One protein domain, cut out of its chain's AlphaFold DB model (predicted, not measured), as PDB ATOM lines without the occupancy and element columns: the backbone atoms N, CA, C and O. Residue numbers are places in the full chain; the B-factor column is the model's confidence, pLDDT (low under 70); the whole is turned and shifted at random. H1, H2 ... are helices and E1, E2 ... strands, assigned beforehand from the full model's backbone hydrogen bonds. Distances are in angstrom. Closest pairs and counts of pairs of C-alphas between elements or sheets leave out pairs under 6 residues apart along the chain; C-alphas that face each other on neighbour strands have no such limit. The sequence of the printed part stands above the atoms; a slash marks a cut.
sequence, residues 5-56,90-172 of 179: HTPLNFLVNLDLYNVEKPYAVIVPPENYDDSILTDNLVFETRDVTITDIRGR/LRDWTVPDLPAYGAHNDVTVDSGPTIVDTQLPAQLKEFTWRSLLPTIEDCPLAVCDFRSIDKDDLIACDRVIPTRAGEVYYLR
ATOM      1  N   HIS A   5       8.216  35.693  14.234       92.31
ATOM      2  CA  HIS A   5       8.874  36.512  15.248       92.31
ATOM      3  C   HIS A   5       7.820  37.039  16.215       92.31
ATOM      4  O   HIS A   5       6.945  37.810  15.814       92.31
ATOM      5  N   THR A   6       7.875  36.599  17.468       91.56
ATOM      6  CA  THR A   6       6.876  36.954  18.482       91.56
ATOM      7  C   THR A   6       7.512  37.041  19.867       91.56
ATOM      8  O   THR A   6       8.471  36.313  20.145       91.56
ATOM      9  N   PRO A   7       6.984  37.889  20.762       94.19
ATOM     10  CA  PRO A   7       7.381  37.878  22.160       94.19
ATOM     11  C   PRO A   7       6.946  36.586  22.862       94.19
ATOM     12  O   PRO A   7       5.811  36.135  22.692       94.19
ATOM     13  N   LEU A   8       7.822  36.051  23.712       95.19
ATOM     14  CA  LEU A   8       7.503  35.082  24.763       95.19
ATOM     15  C   LEU A   8       7.989  35.612  26.114       95.19
ATOM     16  O   LEU A   8       8.941  36.390  26.186       95.19
ATOM     17  N   ASN A   9       7.341  35.174  27.191       96.94
ATOM     18  CA  ASN A   9       7.721  35.553  28.548       96.94
ATOM     19  C   ASN A   9       8.535  34.445  29.220       96.94
ATOM     20  O   ASN A   9       8.165  33.269  29.176       96.94
ATOM     21  N   PHE A  10       9.601  34.849  29.899       98.12
ATOM     22  CA  PHE A  10      10.544  33.990  30.606       98.12
ATOM     23  C   PHE A  10      10.689  34.458  32.047       98.12
ATOM     24  O   PHE A  10      10.557  35.649  32.320       98.12
ATOM     25  N   LEU A  11      10.946  33.542  32.975       98.00
ATOM     26  CA  LEU A  11      11.140  33.891  34.378       98.00
ATOM     27  C   LEU A  11      12.451  34.674  34.540       98.00
ATOM     28  O   LEU A  11      13.506  34.228  34.088       98.00
ATOM     29  N   VAL A  12      12.388  35.822  35.210       97.12
ATOM     30  CA  VAL A  12      13.564  36.655  35.484       97.12
ATOM     31  C   VAL A  12      14.502  35.938  36.451       97.12
ATOM     32  O   VAL A  12      14.074  35.259  37.379       97.12
ATOM     33  N   ASN A  13      15.810  36.113  36.289       94.75
ATOM     34  CA  ASN A  13      16.776  35.656  37.285       94.75
ATOM     35  C   ASN A  13      16.905  36.677  38.430       94.75
ATOM     36  O   ASN A  13      17.748  37.571  38.375       94.75
ATOM     37  N   LEU A  14      16.041  36.572  39.442       95.88
ATOM     38  CA  LEU A  14      16.104  37.414  40.638       95.88
ATOM     39  C   LEU A  14      16.999  36.798  41.717       95.88
ATOM     40  O   LEU A  14      16.909  35.604  41.990       95.88
ATOM     41  N   ASP A  15      17.763  37.639  42.424       96.62
ATOM     42  CA  ASP A  15      18.552  37.215  43.593       96.62
ATOM     43  C   ASP A  15      17.682  36.593  44.694       96.62
ATOM     44  O   ASP A  15      18.146  35.720  45.430       96.62
ATOM     45  N   LEU A  16      16.410  37.005  44.770       95.88
ATOM     46  CA  LEU A  16      15.398  36.419  45.651       95.88
ATOM     47  C   LEU A  16      15.335  34.895  45.496       95.88
ATOM     48  O   LEU A  16      15.249  34.187  46.494       95.88
ATOM     49  N   TYR A  17      15.470  34.383  44.271       95.44
ATOM     50  CA  TYR A  17      15.341  32.956  43.978       95.44
ATOM     51  C   TYR A  17      16.486  32.097  44.525       95.44
ATOM     52  O   TYR A  17      16.383  30.873  44.543       95.44
ATOM     53  N   ASN A  18      17.553  32.722  45.032       93.94
ATOM     54  CA  ASN A  18      18.626  32.027  45.743       93.94
ATOM     55  C   ASN A  18      18.284  31.741  47.214       93.94
ATOM     56  O   ASN A  18      18.937  30.908  47.841       93.94
ATOM     57  N   VAL A  19      17.308  32.453  47.783       96.56
ATOM     58  CA  VAL A  19      16.912  32.335  49.197       96.56
ATOM     59  C   VAL A  19      15.455  31.914  49.374       96.56
ATOM     60  O   VAL A  19      15.106  31.355  50.411       96.56
ATOM     61  N   GLU A  20      14.620  32.144  48.365       95.62
ATOM     62  CA  GLU A  20      13.201  31.829  48.361       95.62
ATOM     63  C   GLU A  20      12.820  31.195  47.025       95.62
ATOM     64  O   GLU A  20      12.989  31.794  45.966       95.62
ATOM     65  N   LYS A  21      12.298  29.969  47.064       95.19
ATOM     66  CA  LYS A  21      11.894  29.265  45.848       95.19
ATOM     67  C   LYS A  21      10.738  30.009  45.155       95.19
ATOM     68  O   LYS A  21       9.835  30.487  45.846       95.19
ATOM     69  N   PRO A  22      10.722  30.088  43.814       96.94
ATOM     70  CA  PRO A  22       9.568  30.591  43.084       96.94
ATOM     71  C   PRO A  22       8.290  29.808  43.411       96.94
ATOM     72  O   PRO A  22       8.321  28.577  43.492       96.94
ATOM     73  N   TYR A  23       7.162  30.495  43.578       95.38
ATOM     74  CA  TYR A  23       5.870  29.857  43.825       95.38
ATOM     75  C   TYR A  23       4.703  30.646  43.236       95.38
ATOM     76  O   TYR A  23       4.783  31.859  43.062       95.38
ATOM     77  N   ALA A  24       3.591  29.946  43.000       93.12
ATOM     78  CA  ALA A  24       2.288  30.524  42.706       93.12
ATOM     79  C   ALA A  24       1.159  29.754  43.412       93.12
ATOM     80  O   ALA A  24       0.985  28.543  43.237       93.12
ATOM     81  N   VAL A  25       0.349  30.474  44.182       89.50
ATOM     82  CA  VAL A  25      -0.896  30.021  44.803       89.50
ATOM     83  C   VAL A  25      -2.022  30.222  43.795       89.50
ATOM     84  O   VAL A  25      -2.519  31.325  43.589       89.50
ATOM     85  N   ILE A  26      -2.425  29.133  43.147       85.31
ATOM     86  CA  ILE A  26      -3.380  29.170  42.032       85.31
ATOM     87  C   ILE A  26      -4.808  29.411  42.526       85.31
ATOM     88  O   ILE A  26      -5.602  30.065  41.854       85.31
ATOM     89  N   VAL A  27      -5.136  28.873  43.703       82.81
ATOM     90  CA  VAL A  27      -6.442  29.053  44.340       82.81
ATOM     91  C   VAL A  27      -6.214  29.511  45.781       82.81
ATOM     92  O   VAL A  27      -5.925  28.670  46.639       82.81
ATOM     93  N   PRO A  28      -6.295  30.825  46.057       76.88
ATOM     94  CA  PRO A  28      -6.218  31.334  47.419       76.88
ATOM     95  C   PRO A  28      -7.469  30.926  48.226       76.88
ATOM     96  O   PRO A  28      -8.522  30.646  47.646       76.88
ATOM     97  N   PRO A  29      -7.379  30.855  49.565       77.25
ATOM     98  CA  PRO A  29      -8.530  30.559  50.420       77.25
ATOM     99  C   PRO A  29      -9.586  31.681  50.376       77.25
ATOM    100  O   PRO A  29      -9.259  32.838  50.140       77.25
ATOM    101  N   GLU A  30     -10.853  31.358  50.668       77.12
ATOM    102  CA  GLU A  30     -11.992  32.297  50.542       77.12
ATOM    103  C   GLU A  30     -11.871  33.583  51.388       77.12
ATOM    104  O   GLU A  30     -12.465  34.594  51.033       77.12
ATOM    105  N   ASN A  31     -11.097  33.564  52.480       80.25
ATOM    106  CA  ASN A  31     -10.869  34.717  53.368       80.25
ATOM    107  C   ASN A  31      -9.403  35.184  53.341       80.25
ATOM    108  O   ASN A  31      -8.830  35.502  54.384       80.25
ATOM    109  N   TYR A  32      -8.766  35.125  52.173       74.69
ATOM    110  CA  TYR A  32      -7.384  35.554  51.996       74.69
ATOM    111  C   TYR A  32      -7.238  37.077  52.119       74.69
ATOM    112  O   TYR A  32      -8.117  37.832  51.713       74.69
ATOM    113  N   ASP A  33      -6.125  37.513  52.702       82.25
ATOM    114  CA  ASP A  33      -5.755  38.922  52.800       82.25
ATOM    115  C   ASP A  33      -5.009  39.332  51.525       82.25
ATOM    116  O   ASP A  33      -3.899  38.857  51.291       82.25
ATOM    117  N   ASP A  34      -5.601  40.225  50.727       79.38
ATOM    118  CA  ASP A  34      -5.035  40.722  49.462       79.38
ATOM    119  C   ASP A  34      -3.669  41.423  49.620       79.38
ATOM    120  O   ASP A  34      -2.998  41.704  48.626       79.38
ATOM    121  N   SER A  35      -3.239  41.736  50.849       81.94
ATOM    122  CA  SER A  35      -1.891  42.253  51.115       81.94
ATOM    123  C   SER A  35      -0.802  41.177  51.093       81.94
ATOM    124  O   SER A  35       0.385  41.506  51.005       81.94
ATOM    125  N   ILE A  36      -1.180  39.901  51.168       80.75
ATOM    126  CA  ILE A  36      -0.259  38.778  51.042       80.75
ATOM    127  C   ILE A  36      -0.074  38.494  49.546       80.75
ATOM    128  O   ILE A  36      -1.022  38.498  48.763       80.75
ATOM    129  N   LEU A  37       1.173  38.267  49.136       83.69
ATOM    130  CA  LEU A  37       1.476  37.889  47.761       83.69
ATOM    131  C   LEU A  37       1.038  36.442  47.505       83.69
ATOM    132  O   LEU A  37       1.354  35.533  48.276       83.69
ATOM    133  N   THR A  38       0.320  36.231  46.404       87.56
ATOM    134  CA  THR A  38      -0.077  34.898  45.934       87.56
ATOM    135  C   THR A  38       0.983  34.259  45.046       87.56
ATOM    136  O   THR A  38       0.909  33.062  44.794       87.56
ATOM    137  N   ASP A  39       1.992  35.008  44.616       93.38
ATOM    138  CA  ASP A  39       3.155  34.511  43.896       93.38
ATOM    139  C   ASP A  39       4.348  35.461  44.080       93.38
ATOM    140  O   ASP A  39       4.197  36.605  44.512       93.38
ATOM    141  N   ASN A  40       5.544  34.982  43.760       95.56
ATOM    142  CA  ASN A  40       6.757  35.799  43.679       95.56
ATOM    143  C   ASN A  40       7.365  35.757  42.263       95.56
ATOM    144  O   ASN A  40       8.583  35.895  42.092       95.56
ATOM    145  N   LEU A  41       6.533  35.530  41.239       96.00
ATOM    146  CA  LEU A  41       6.969  35.290  39.868       96.00
ATOM    147  C   LEU A  41       7.081  36.599  39.096       96.00
ATOM    148  O   LEU A  41       6.111  37.328  38.903       96.00
ATOM    149  N   VAL A  42       8.276  36.873  38.583       96.56
ATOM    150  CA  VAL A  42       8.511  38.019  37.705       96.56
ATOM    151  C   VAL A  42       8.968  37.508  36.354       96.56
ATOM    152  O   VAL A  42       9.905  36.716  36.272       96.56
ATOM    153  N   PHE A  43       8.315  37.979  35.295       97.62
ATOM    154  CA  PHE A  43       8.621  37.583  33.928       97.62
ATOM    155  C   PHE A  43       9.200  38.745  33.124       97.62
ATOM    156  O   PHE A  43       8.783  39.894  33.272       97.62
ATOM    157  N   GLU A  44      10.143  38.431  32.244       97.19
ATOM    158  CA  GLU A  44      10.628  39.319  31.197       97.19
ATOM    159  C   GLU A  44      10.160  38.832  29.828       97.19
ATOM    160  O   GLU A  44      10.115  37.633  29.555       97.19
ATOM    161  N   THR A  45       9.840  39.775  28.947       97.75
ATOM    162  CA  THR A  45       9.454  39.478  27.570       97.75
ATOM    163  C   THR A  45      10.678  39.507  26.665       97.75
ATOM    164  O   THR A  45      11.455  40.467  26.686       97.75
ATOM    165  N   ARG A  46      10.841  38.474  25.840       97.12
ATOM    166  CA  ARG A  46      11.909  38.372  24.844       97.12
ATOM    167  C   ARG A  46      11.325  37.983  23.498       97.12
ATOM    168  O   ARG A  46      10.525  37.054  23.414       97.12
ATOM    169  N   ASP A  47      11.750  38.683  22.453       96.56
ATOM    170  CA  ASP A  47      11.434  38.283  21.088       96.56
ATOM    171  C   ASP A  47      12.178  36.993  20.754       96.56
ATOM    172  O   ASP A  47      13.399  36.893  20.912       96.56
ATOM    173  N   VAL A  48      11.430  36.005  20.279       96.06
ATOM    174  CA  VAL A  48      11.966  34.737  19.797       96.06
ATOM    175  C   VAL A  48      11.547  34.513  18.353       96.06
ATOM    176  O   VAL A  48      10.590  35.107  17.853       96.06
ATOM    177  N   THR A  49      12.287  33.643  17.677       95.69
ATOM    178  CA  THR A  49      11.898  33.121  16.369       95.69
ATOM    179  C   THR A  49      11.338  31.727  16.582       95.69
ATOM    180  O   THR A  49      12.050  30.877  17.106       95.69
ATOM    181  N   ILE A  50      10.082  31.525  16.199       94.75
ATOM    182  CA  ILE A  50       9.405  30.230  16.197       94.75
ATOM    183  C   ILE A  50       9.476  29.685  14.775       94.75
ATOM    184  O   ILE A  50       8.953  30.307  13.842       94.75
ATOM    185  N   THR A  51      10.128  28.540  14.602       94.81
ATOM    186  CA  THR A  51      10.290  27.916  13.292       94.81
ATOM    187  C   THR A  51       9.043  27.129  12.897       94.81
ATOM    188  O   THR A  51       8.542  26.287  13.640       94.81
ATOM    189  N   ASP A  52       8.546  27.369  11.682       92.38
ATOM    190  CA  ASP A  52       7.398  26.625  11.160       92.38
ATOM    191  C   ASP A  52       7.780  25.170  10.840       92.38
ATOM    192  O   ASP A  52       8.687  24.902  10.044       92.38
ATOM    193  N   ILE A  53       7.056  24.221  11.435       92.06
ATOM    194  CA  ILE A  53       7.273  22.783  11.237       92.06
ATOM    195  C   ILE A  53       6.367  22.166  10.161       92.06
ATOM    196  O   ILE A  53       6.485  20.976   9.872       92.06
ATOM    197  N   ARG A  54       5.450  22.936   9.559       89.31
ATOM    198  CA  ARG A  54       4.520  22.407   8.549       89.31
ATOM    199  C   ARG A  54       5.239  21.932   7.292       89.31
ATOM    200  O   ARG A  54       6.080  22.639   6.740       89.31
ATOM    201  N   GLY A  55       4.848  20.760   6.801       92.88
ATOM    202  CA  GLY A  55       5.526  20.047   5.718       92.88
ATOM    203  C   GLY A  55       6.798  19.308   6.155       92.88
ATOM    204  O   GLY A  55       7.477  18.731   5.309       92.88
ATOM    205  N   ARG A  56       7.132  19.346   7.450       93.56
ATOM    206  CA  ARG A  56       8.290  18.697   8.082       93.56
ATOM    207  C   ARG A  56       7.878  17.891   9.316       93.56
ATOM    208  O   ARG A  56       8.721  17.519  10.125       93.56
ATOM    209  N   LEU A  90     -13.623  28.191  37.102       52.00
ATOM    210  CA  LEU A  90     -12.493  27.246  37.117       52.00
ATOM    211  C   LEU A  90     -12.931  25.769  37.230       52.00
ATOM    212  O   LEU A  90     -12.094  24.870  37.177       52.00
ATOM    213  N   ARG A  91     -14.228  25.501  37.420       50.94
ATOM    214  CA  ARG A  91     -14.836  24.160  37.391       50.94
ATOM    215  C   ARG A  91     -15.549  23.882  36.066       50.94
ATOM    216  O   ARG A  91     -15.955  22.745  35.824       50.94
ATOM    217  N   ASP A  92     -15.705  24.899  35.223       56.72
ATOM    218  CA  ASP A  92     -16.249  24.782  33.882       56.72
ATOM    219  C   ASP A  92     -15.111  24.616  32.870       56.72
ATOM    220  O   ASP A  92     -14.579  25.565  32.306       56.72
ATOM    221  N   TRP A  93     -14.766  23.356  32.618       49.06
ATOM    222  CA  TRP A  93     -13.863  22.896  31.560       49.06
ATOM    223  C   TRP A  93     -14.215  23.369  30.134       49.06
ATOM    224  O   TRP A  93     -13.466  23.075  29.204       49.06
ATOM    225  N   THR A  94     -15.351  24.049  29.934       49.03
ATOM    226  CA  THR A  94     -15.730  24.661  28.651       49.03
ATOM    227  C   THR A  94     -15.315  26.129  28.533       49.03
ATOM    228  O   THR A  94     -15.456  26.719  27.462       49.03
ATOM    229  N   VAL A  95     -14.755  26.711  29.599       50.19
ATOM    230  CA  VAL A  95     -14.168  28.049  29.574       50.19
ATOM    231  C   VAL A  95     -12.737  27.979  29.036       50.19
ATOM    232  O   VAL A  95     -11.942  27.223  29.590       50.19
ATOM    233  N   PRO A  96     -12.369  28.747  27.987       54.06
ATOM    234  CA  PRO A  96     -11.003  28.788  27.497       54.06
ATOM    235  C   PRO A  96     -10.066  29.258  28.605       54.06
ATOM    236  O   PRO A  96     -10.180  30.386  29.093       54.06
ATOM    237  N   ASP A  97      -9.126  28.395  28.981       58.59
ATOM    238  CA  ASP A  97      -7.954  28.839  29.717       58.59
ATOM    239  C   ASP A  97      -7.207  29.859  28.856       58.59
ATOM    240  O   ASP A  97      -7.047  29.694  27.642       58.59
ATOM    241  N   LEU A  98      -6.767  30.945  29.491       67.56
ATOM    242  CA  LEU A  98      -5.874  31.881  28.826       67.56
ATOM    243  C   LEU A  98      -4.577  31.151  28.447       67.56
ATOM    244  O   LEU A  98      -4.177  30.213  29.145       67.56
ATOM    245  N   PRO A  99      -3.890  31.593  27.381       75.25
ATOM    246  CA  PRO A  99      -2.593  31.047  27.026       75.25
ATOM    247  C   PRO A  99      -1.643  31.064  28.220       75.25
ATOM    248  O   PRO A  99      -1.711  31.942  29.087       75.25
ATOM    249  N   ALA A 100      -0.718  30.110  28.223       84.69
ATOM    250  CA  ALA A 100       0.400  30.095  29.147       84.69
ATOM    251  C   ALA A 100       1.057  31.480  29.210       84.69
ATOM    252  O   ALA A 100       1.556  31.975  28.201       84.69
ATOM    253  N   TYR A 101       1.065  32.107  30.392       88.12
ATOM    254  CA  TYR A 101       1.640  33.447  30.517       88.12
ATOM    255  C   TYR A 101       3.152  33.442  30.289       88.12
ATOM    256  O   TYR A 101       3.662  34.393  29.713       88.12
ATOM    257  N   GLY A 102       3.852  32.383  30.710       92.44
ATOM    258  CA  GLY A 102       5.293  32.211  30.532       92.44
ATOM    259  C   GLY A 102       5.653  30.819  30.026       92.44
ATOM    260  O   GLY A 102       4.910  29.857  30.248       92.44
ATOM    261  N   ALA A 103       6.803  30.724  29.357       95.62
ATOM    262  CA  ALA A 103       7.392  29.469  28.911       95.62
ATOM    263  C   ALA A 103       7.600  28.532  30.108       95.62
ATOM    264  O   ALA A 103       8.288  28.886  31.070       95.62
ATOM    265  N   HIS A 104       6.993  27.347  30.059       95.38
ATOM    266  CA  HIS A 104       7.041  26.393  31.159       95.38
ATOM    267  C   HIS A 104       6.935  24.944  30.680       95.38
ATOM    268  O   HIS A 104       6.534  24.668  29.550       95.38
ATOM    269  N   ASN A 105       7.283  24.030  31.578       93.62
ATOM    270  CA  ASN A 105       6.981  22.612  31.500       93.62
ATOM    271  C   ASN A 105       6.212  22.222  32.769       93.62
ATOM    272  O   ASN A 105       6.641  22.530  33.881       93.62
ATOM    273  N   ASP A 106       5.082  21.544  32.604       88.88
ATOM    274  CA  ASP A 106       4.181  21.171  33.701       88.88
ATOM    275  C   ASP A 106       4.736  20.083  34.621       88.88
ATOM    276  O   ASP A 106       4.175  19.819  35.686       88.88
ATOM    277  N   VAL A 107       5.827  19.438  34.212       87.25
ATOM    278  CA  VAL A 107       6.430  18.331  34.940       87.25
ATOM    279  C   VAL A 107       7.904  18.610  35.187       87.25
ATOM    280  O   VAL A 107       8.650  18.980  34.279       87.25
ATOM    281  N   THR A 108       8.329  18.385  36.425       90.44
ATOM    282  CA  THR A 108       9.731  18.421  36.822       90.44
ATOM    283  C   THR A 108      10.290  17.017  36.973       90.44
ATOM    284  O   THR A 108       9.560  16.023  36.944       90.44
ATOM    285  N   VAL A 109      11.609  16.921  37.144       86.62
ATOM    286  CA  VAL A 109      12.270  15.632  37.391       86.62
ATOM    287  C   VAL A 109      11.751  14.986  38.686       86.62
ATOM    288  O   VAL A 109      11.691  13.761  38.769       86.62
ATOM    289  N   ASP A 110      11.295  15.799  39.642       86.12
ATOM    290  CA  ASP A 110      10.770  15.344  40.929       86.12
ATOM    291  C   ASP A 110       9.249  15.102  40.888       86.12
ATOM    292  O   ASP A 110       8.747  14.117  41.448       86.12
ATOM    293  N   SER A 111       8.486  15.952  40.187       85.06
ATOM    294  CA  SER A 111       7.029  15.794  40.092       85.06
ATOM    295  C   SER A 111       6.614  14.684  39.123       85.06
ATOM    296  O   SER A 111       5.598  14.029  39.355       85.06
ATOM    297  N   GLY A 112       7.421  14.397  38.097       82.38
ATOM    298  CA  GLY A 112       7.143  13.373  37.086       82.38
ATOM    299  C   GLY A 112       6.919  11.971  37.653       82.38
ATOM    300  O   GLY A 112       5.828  11.428  37.458       82.38
ATOM    301  N   PRO A 113       7.882  11.382  38.390       82.19
ATOM    302  CA  PRO A 113       7.710  10.067  39.009       82.19
ATOM    303  C   PRO A 113       6.494  10.017  39.937       82.19
ATOM    304  O   PRO A 113       5.698   9.087  39.869       82.19
ATOM    305  N   THR A 114       6.286  11.073  40.729       80.56
ATOM    306  CA  THR A 114       5.130  11.182  41.626       80.56
ATOM    307  C   THR A 114       3.811  11.152  40.851       80.56
ATOM    308  O   THR A 114       2.877  10.458  41.249       80.56
ATOM    309  N   ILE A 115       3.708  11.878  39.732       77.44
ATOM    310  CA  ILE A 115       2.516  11.865  38.871       77.44
ATOM    311  C   ILE A 115       2.295  10.469  38.286       77.44
ATOM    312  O   ILE A 115       1.165   9.983  38.301       77.44
ATOM    313  N   VAL A 116       3.356   9.810  37.813       76.75
ATOM    314  CA  VAL A 116       3.272   8.448  37.270       76.75
ATOM    315  C   VAL A 116       2.753   7.478  38.328       76.75
ATOM    316  O   VAL A 116       1.744   6.817  38.093       76.75
ATOM    317  N   ASP A 117       3.360   7.457  39.510       76.62
ATOM    318  CA  ASP A 117       3.006   6.519  40.577       76.62
ATOM    319  C   ASP A 117       1.596   6.753  41.137       76.62
ATOM    320  O   ASP A 117       0.913   5.809  41.541       76.62
ATOM    321  N   THR A 118       1.145   8.010  41.181       74.25
ATOM    322  CA  THR A 118      -0.135   8.376  41.810       74.25
ATOM    323  C   THR A 118      -1.312   8.417  40.843       74.25
ATOM    324  O   THR A 118      -2.443   8.174  41.269       74.25
ATOM    325  N   GLN A 119      -1.088   8.740  39.565       69.50
ATOM    326  CA  GLN A 119      -2.169   9.029  38.616       69.50
ATOM    327  C   GLN A 119      -2.242   8.064  37.436       69.50
ATOM    328  O   GLN A 119      -3.298   7.974  36.803       69.50
ATOM    329  N   LEU A 120      -1.163   7.344  37.120       63.94
ATOM    330  CA  LEU A 120      -1.122   6.471  35.954       63.94
ATOM    331  C   LEU A 120      -1.209   4.994  36.382       63.94
ATOM    332  O   LEU A 120      -0.277   4.458  36.976       63.94
ATOM    333  N   PRO A 121      -2.306   4.276  36.054       65.00
ATOM    334  CA  PRO A 121      -2.257   2.818  36.013       65.00
ATOM    335  C   PRO A 121      -1.219   2.376  34.965       65.00
ATOM    336  O   PRO A 121      -0.931   3.125  34.037       65.00
ATOM    337  N   ALA A 122      -0.712   1.137  35.043       57.16
ATOM    338  CA  ALA A 122       0.373   0.599  34.194       57.16
ATOM    339  C   ALA A 122       0.190   0.721  32.656       57.16
ATOM    340  O   ALA A 122       1.104   0.421  31.893       57.16
ATOM    341  N   GLN A 123      -0.986   1.135  32.189       51.84
ATOM    342  CA  GLN A 123      -1.314   1.423  30.797       51.84
ATOM    343  C   GLN A 123      -1.250   2.944  30.595       51.84
ATOM    344  O   GLN A 123      -2.228   3.652  30.832       51.84
ATOM    345  N   LEU A 124      -0.072   3.443  30.222       54.59
ATOM    346  CA  LEU A 124       0.194   4.863  29.985       54.59
ATOM    347  C   LEU A 124      -0.852   5.490  29.050       54.59
ATOM    348  O   LEU A 124      -1.100   4.998  27.952       54.59
ATOM    349  N   LYS A 125      -1.447   6.599  29.496       52.56
ATOM    350  CA  LYS A 125      -2.250   7.488  28.658       52.56
ATOM    351  C   LYS A 125      -1.304   8.527  28.072       52.56
ATOM    352  O   LYS A 125      -0.767   9.347  28.809       52.56
ATOM    353  N   GLU A 126      -1.075   8.459  26.771       60.62
ATOM    354  CA  GLU A 126      -0.382   9.505  26.019       60.62
ATOM    355  C   GLU A 126      -1.095  10.854  26.237       60.62
ATOM    356  O   GLU A 126      -2.329  10.921  26.227       60.62
ATOM    357  N   PHE A 127      -0.332  11.926  26.470       67.12
ATOM    358  CA  PHE A 127      -0.877  13.280  26.558       67.12
ATOM    359  C   PHE A 127      -0.943  13.879  25.154       67.12
ATOM    360  O   PHE A 127       0.083  14.122  24.525       67.12
ATOM    361  N   THR A 128      -2.159  14.123  24.670       73.31
ATOM    362  CA  THR A 128      -2.394  14.675  23.331       73.31
ATOM    363  C   THR A 128      -2.932  16.090  23.444       73.31
ATOM    364  O   THR A 128      -4.000  16.305  24.018       73.31
ATOM    365  N   TRP A 129      -2.232  17.052  22.846       80.88
ATOM    366  CA  TRP A 129      -2.780  18.383  22.595       80.88
ATOM    367  C   TRP A 129      -3.522  18.401  21.256       80.88
ATOM    368  O   TRP A 129      -3.084  17.788  20.281       80.88
ATOM    369  N   ARG A 130      -4.651  19.116  21.188       79.69
ATOM    370  CA  ARG A 130      -5.401  19.303  19.941       79.69
ATOM    371  C   ARG A 130      -6.015  20.692  19.879       79.69
ATOM    372  O   ARG A 130      -6.624  21.139  20.846       79.69
ATOM    373  N   SER A 131      -5.981  21.307  18.699       77.06
ATOM    374  CA  SER A 131      -6.767  22.505  18.427       77.06
ATOM    375  C   SER A 131      -8.273  22.236  18.563       77.06
ATOM    376  O   SER A 131      -8.789  21.169  18.197       77.06
ATOM    377  N   LEU A 132      -9.006  23.224  19.077       73.81
ATOM    378  CA  LEU A 132     -10.471  23.197  19.091       73.81
ATOM    379  C   LEU A 132     -11.061  23.599  17.734       73.81
ATOM    380  O   LEU A 132     -12.130  23.115  17.370       73.81
ATOM    381  N   LEU A 133     -10.338  24.424  16.975       74.44
ATOM    382  CA  LEU A 133     -10.726  24.932  15.663       74.44
ATOM    383  C   LEU A 133      -9.862  24.318  14.544       74.44
ATOM    384  O   LEU A 133      -8.727  23.900  14.797       74.44
ATOM    385  N   PRO A 134     -10.382  24.247  13.301       72.31
ATOM    386  CA  PRO A 134      -9.628  23.734  12.153       72.31
ATOM    387  C   PRO A 134      -8.437  24.624  11.772       72.31
ATOM    388  O   PRO A 134      -7.423  24.111  11.308       72.31
ATOM    389  N   THR A 135      -8.551  25.933  12.000       78.75
ATOM    390  CA  THR A 135      -7.481  26.917  11.819       78.75
ATOM    391  C   THR A 135      -7.302  27.657  13.136       78.75
ATOM    392  O   THR A 135      -8.289  28.097  13.723       78.75
ATOM    393  N   ILE A 136      -6.058  27.770  13.599       78.88
ATOM    394  CA  ILE A 136      -5.697  28.585  14.759       78.88
ATOM    395  C   ILE A 136      -5.164  29.918  14.241       78.88
ATOM    396  O   ILE A 136      -4.159  29.942  13.530       78.88
ATOM    397  N   GLU A 137      -5.875  30.998  14.551       78.44
ATOM    398  CA  GLU A 137      -5.530  32.361  14.124       78.44
ATOM    399  C   GLU A 137      -4.853  33.154  15.252       78.44
ATOM    400  O   GLU A 137      -4.087  34.078  14.984       78.44
ATOM    401  N   ASP A 138      -5.077  32.750  16.503       76.06
ATOM    402  CA  ASP A 138      -4.539  33.341  17.718       76.06
ATOM    403  C   ASP A 138      -3.951  32.273  18.653       76.06
ATOM    404  O   ASP A 138      -4.434  31.147  18.737       76.06
ATOM    405  N   CYS A 139      -2.872  32.624  19.357       79.06
ATOM    406  CA  CYS A 139      -2.213  31.753  20.340       79.06
ATOM    407  C   CYS A 139      -1.847  30.346  19.800       79.06
ATOM    408  O   CYS A 139      -2.252  29.338  20.389       79.06
ATOM    409  N   PRO A 140      -1.100  30.243  18.678       84.81
ATOM    410  CA  PRO A 140      -0.667  28.950  18.157       84.81
ATOM    411  C   PRO A 140       0.189  28.200  19.183       84.81
ATOM    412  O   PRO A 140       0.909  28.807  19.976       84.81
ATOM    413  N   LEU A 141       0.136  26.866  19.139       88.81
ATOM    414  CA  LEU A 141       1.016  26.041  19.958       88.81
ATOM    415  C   LEU A 141       2.467  26.235  19.499       88.81
ATOM    416  O   LEU A 141       2.781  26.024  18.328       88.81
ATOM    417  N   ALA A 142       3.334  26.583  20.443       91.88
ATOM    418  CA  ALA A 142       4.779  26.612  20.277       91.88
ATOM    419  C   ALA A 142       5.411  25.621  21.255       91.88
ATOM    420  O   ALA A 142       4.960  25.495  22.395       91.88
ATOM    421  N   VAL A 143       6.454  24.924  20.814       93.75
ATOM    422  CA  VAL A 143       7.199  23.962  21.632       93.75
ATOM    423  C   VAL A 143       8.682  24.273  21.521       93.75
ATOM    424  O   VAL A 143       9.185  24.506  20.429       93.75
ATOM    425  N   CYS A 144       9.393  24.276  22.645       95.50
ATOM    426  CA  CYS A 144      10.843  24.422  22.622       95.50
ATOM    427  C   CYS A 144      11.499  23.048  22.442       95.50
ATOM    428  O   CYS A 144      11.115  22.076  23.096       95.50
ATOM    429  N   ASP A 145      12.512  22.961  21.579       95.19
ATOM    430  CA  ASP A 145      13.330  21.758  21.440       95.19
ATOM    431  C   ASP A 145      14.079  21.497  22.753       95.19
ATOM    432  O   ASP A 145      15.031  22.207  23.086       95.19
ATOM    433  N   PHE A 146      13.687  20.448  23.479       93.88
ATOM    434  CA  PHE A 146      14.242  20.137  24.800       93.88
ATOM    435  C   PHE A 146      15.768  19.964  24.796       93.88
ATOM    436  O   PHE A 146      16.425  20.210  25.803       93.88
ATOM    437  N   ARG A 147      16.357  19.574  23.658       94.25
ATOM    438  CA  ARG A 147      17.809  19.378  23.503       94.25
ATOM    439  C   ARG A 147      18.574  20.701  23.456       94.25
ATOM    440  O   ARG A 147      19.801  20.697  23.481       94.25
ATOM    441  N   SER A 148      17.861  21.811  23.288       96.56
ATOM    442  CA  SER A 148      18.404  23.170  23.270       96.56
ATOM    443  C   SER A 148      18.270  23.899  24.608       96.56
ATOM    444  O   SER A 148      18.802  24.996  24.749       96.56
ATOM    445  N   ILE A 149      17.575  23.293  25.574       96.62
ATOM    446  CA  ILE A 149      17.343  23.859  26.901       96.62
ATOM    447  C   ILE A 149      18.514  23.474  27.808       96.62
ATOM    448  O   ILE A 149      18.805  22.286  27.974       96.62
ATOM    449  N   ASP A 150      19.177  24.466  28.410       96.81
ATOM    450  CA  ASP A 150      20.118  24.200  29.496       96.81
ATOM    451  C   ASP A 150      19.334  23.819  30.758       96.81
ATOM    452  O   ASP A 150      18.278  24.380  31.052       96.81
ATOM    453  N   LYS A 151      19.843  22.863  31.535       95.06
ATOM    454  CA  LYS A 151      19.201  22.454  32.791       95.06
ATOM    455  C   LYS A 151      19.114  23.613  33.777       95.06
ATOM    456  O   LYS A 151      18.149  23.673  34.532       95.06
ATOM    457  N   ASP A 152      20.074  24.534  33.732       95.62
ATOM    458  CA  ASP A 152      20.091  25.718  34.592       95.62
ATOM    459  C   ASP A 152      19.049  26.776  34.174       95.62
ATOM    460  O   ASP A 152      18.745  27.693  34.948       95.62
ATOM    461  N   ASP A 153      18.452  26.635  32.983       96.62
ATOM    462  CA  ASP A 153      17.330  27.468  32.543       96.62
ATOM    463  C   ASP A 153      15.992  26.990  33.135       96.62
ATOM    464  O   ASP A 153      15.016  27.740  33.105       96.62
ATOM    465  N   LEU A 154      15.918  25.764  33.669       96.94
ATOM    466  CA  LEU A 154      14.701  25.165  34.223       96.94
ATOM    467  C   LEU A 154      14.570  25.475  35.717       96.94
ATOM    468  O   LEU A 154      15.219  24.863  36.564       96.94
ATOM    469  N   ILE A 155      13.679  26.404  36.057       97.00
ATOM    470  CA  ILE A 155      13.499  26.862  37.435       97.00
ATOM    471  C   ILE A 155      12.258  26.228  38.042       97.00
ATOM    472  O   ILE A 155      11.131  26.500  37.621       97.00
ATOM    473  N   ALA A 156      12.484  25.355  39.024       96.50
ATOM    474  CA  ALA A 156      11.422  24.682  39.752       96.50
ATOM    475  C   ALA A 156      10.586  25.707  40.527       96.50
ATOM    476  O   ALA A 156      11.107  26.459  41.353       96.50
ATOM    477  N   CYS A 157       9.288  25.710  40.261       95.94
ATOM    478  CA  CYS A 157       8.318  26.612  40.849       95.94
ATOM    479  C   CYS A 157       7.198  25.810  41.498       95.94
ATOM    480  O   CYS A 157       6.572  24.964  40.851       95.94
ATOM    481  N   ASP A 158       6.897  26.121  42.754       94.88
ATOM    482  CA  ASP A 158       5.775  25.499  43.443       94.88
ATOM    483  C   ASP A 158       4.455  26.023  42.867       94.88
ATOM    484  O   ASP A 158       4.246  27.227  42.726       94.88
ATOM    485  N   ARG A 159       3.533  25.115  42.548       91.62
ATOM    486  CA  ARG A 159       2.136  25.440  42.248       91.62
ATOM    487  C   ARG A 159       1.256  24.918  43.364       91.62
ATOM    488  O   ARG A 159       1.064  23.709  43.506       91.62
ATOM    489  N   VAL A 160       0.699  25.834  44.140       89.31
ATOM    490  CA  VAL A 160      -0.064  25.506  45.341       89.31
ATOM    491  C   VAL A 160      -1.554  25.663  45.071       89.31
ATOM    492  O   VAL A 160      -2.023  26.707  44.619       89.31
ATOM    493  N   ILE A 161      -2.305  24.609  45.371       86.12
ATOM    494  CA  ILE A 161      -3.763  24.627  45.491       86.12
ATOM    495  C   ILE A 161      -4.148  24.131  46.895       86.12
ATOM    496  O   ILE A 161      -3.331  23.475  47.542       86.12
ATOM    497  N   PRO A 162      -5.381  24.370  47.380       83.69
ATOM    498  CA  PRO A 162      -5.767  24.053  48.756       83.69
ATOM    499  C   PRO A 162      -5.493  22.611  49.203       83.69
ATOM    500  O   PRO A 162      -5.287  22.361  50.386       83.69
ATOM    501  N   THR A 163      -5.503  21.655  48.274       83.06
ATOM    502  CA  THR A 163      -5.355  20.225  48.571       83.06
ATOM    503  C   THR A 163      -3.952  19.673  48.337       83.06
ATOM    504  O   THR A 163      -3.671  18.569  48.799       83.06
ATOM    505  N   ARG A 164      -3.079  20.384  47.611       84.38
ATOM    506  CA  ARG A 164      -1.723  19.913  47.291       84.38
ATOM    507  C   ARG A 164      -0.793  21.042  46.859       84.38
ATOM    508  O   ARG A 164      -1.219  22.001  46.218       84.38
ATOM    509  N   ALA A 165       0.496  20.837  47.099       87.88
ATOM    510  CA  ALA A 165       1.561  21.519  46.380       87.88
ATOM    511  C   ALA A 165       2.054  20.601  45.251       87.88
ATOM    512  O   ALA A 165       2.339  19.425  45.479       87.88
ATOM    513  N   GLY A 166       2.073  21.119  44.027       89.38
ATOM    514  CA  GLY A 166       2.763  20.526  42.886       89.38
ATOM    515  C   GLY A 166       3.960  21.381  42.486       89.38
ATOM    516  O   GLY A 166       4.212  22.422  43.087       89.38
ATOM    517  N   GLU A 167       4.663  20.963  41.441       92.38
ATOM    518  CA  GLU A 167       5.844  21.662  40.947       92.38
ATOM    519  C   GLU A 167       5.857  21.657  39.418       92.38
ATOM    520  O   GLU A 167       5.571  20.626  38.801       92.38
ATOM    521  N   VAL A 168       6.194  22.808  38.838       94.25
ATOM    522  CA  VAL A 168       6.404  23.020  37.398       94.25
ATOM    523  C   VAL A 168       7.784  23.631  37.167       94.25
ATOM    524  O   VAL A 168       8.357  24.223  38.080       94.25
ATOM    525  N   TYR A 169       8.304  23.553  35.946       97.25
ATOM    526  CA  TYR A 169       9.449  24.362  35.533       97.25
ATOM    527  C   TYR A 169       8.983  25.601  34.788       97.25
ATOM    528  O   TYR A 169       8.314  25.470  33.771       97.25
ATOM    529  N   TYR A 170       9.407  26.786  35.215       97.56
ATOM    530  CA  TYR A 170       9.446  27.955  34.334       97.56
ATOM    531  C   TYR A 170      10.831  28.088  33.707       97.56
ATOM    532  O   TYR A 170      11.833  27.744  34.334       97.56
ATOM    533  N   LEU A 171      10.891  28.586  32.472       97.56
ATOM    534  CA  LEU A 171      12.153  28.756  31.758       97.56
ATOM    535  C   LEU A 171      12.721  30.159  31.980       97.56
ATOM    536  O   LEU A 171      12.004  31.153  31.851       97.56
ATOM    537  N   ARG A 172      14.030  30.241  32.220       97.44
ATOM    538  CA  ARG A 172      14.821  31.454  31.975       97.44
ATOM    539  C   ARG A 172      15.102  31.586  30.487       97.44
ATOM    540  O   ARG A 172      15.211  30.590  29.775       97.44
TER     541      ARG A 172
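AT A GLANCE: This is residues 5 to 56 and 90 to 172 of the 179 residues of an uncharacterized protein of Polytolypa hystricis UAMH7299 (UniProt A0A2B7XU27). Little regular structure: mostly loops, round two small sheets, a ribbon E1-E3 and the hairpin E4-E5 with short E2 beside E4; H2 only grazes the latter sheet. The printed part has 135 residues, 47 in named elements, in order E1 H1 E2 E3 H2 E4 E5, class mixed. It is only just compact, close to loose: radius of gyration of the C-alphas 17.0 A, spans 50 by 38 by 29 A.

IN THESE COORDINATES: E1, residues 5 to 11, begins at C-alpha (8.874, 36.512, 15.248); H1 is 15 to 18, E2 23 to 25. E3, 43 to 50, bends by 60 degrees at residue 47. H2 is 111 to 119, E4 154 to 161; E5, 164 to 171, 22.6 A long, ends at (12.153, 28.756, 31.758).

HOW THE PARTS SIT: E1 and E3 are antiparallel, N 8 and O 46 2.9 A apart. E2 and E4 are parallel, N 24 and O 158 2.8 A apart. The hairpin E4 and E5 is antiparallel, N 157 and O 168 2.8 A apart. The closest C-alphas of E1 and E5, Phe 10 and Leu 171, are 5.6 A apart. H2 only grazes the sheet with residues 111 to 115. In H2 every O i to N i+4 pair is within hydrogen-bond range; H1 is too short for one.

THE WHOLE: Residues 57 to 89 are not printed; C-alphas 56 and 90 are 36.7 A apart. The links E2 to E3 and H2 to E4 are long. Residues 90 to 98 and 119 to 127 have pLDDT under 70.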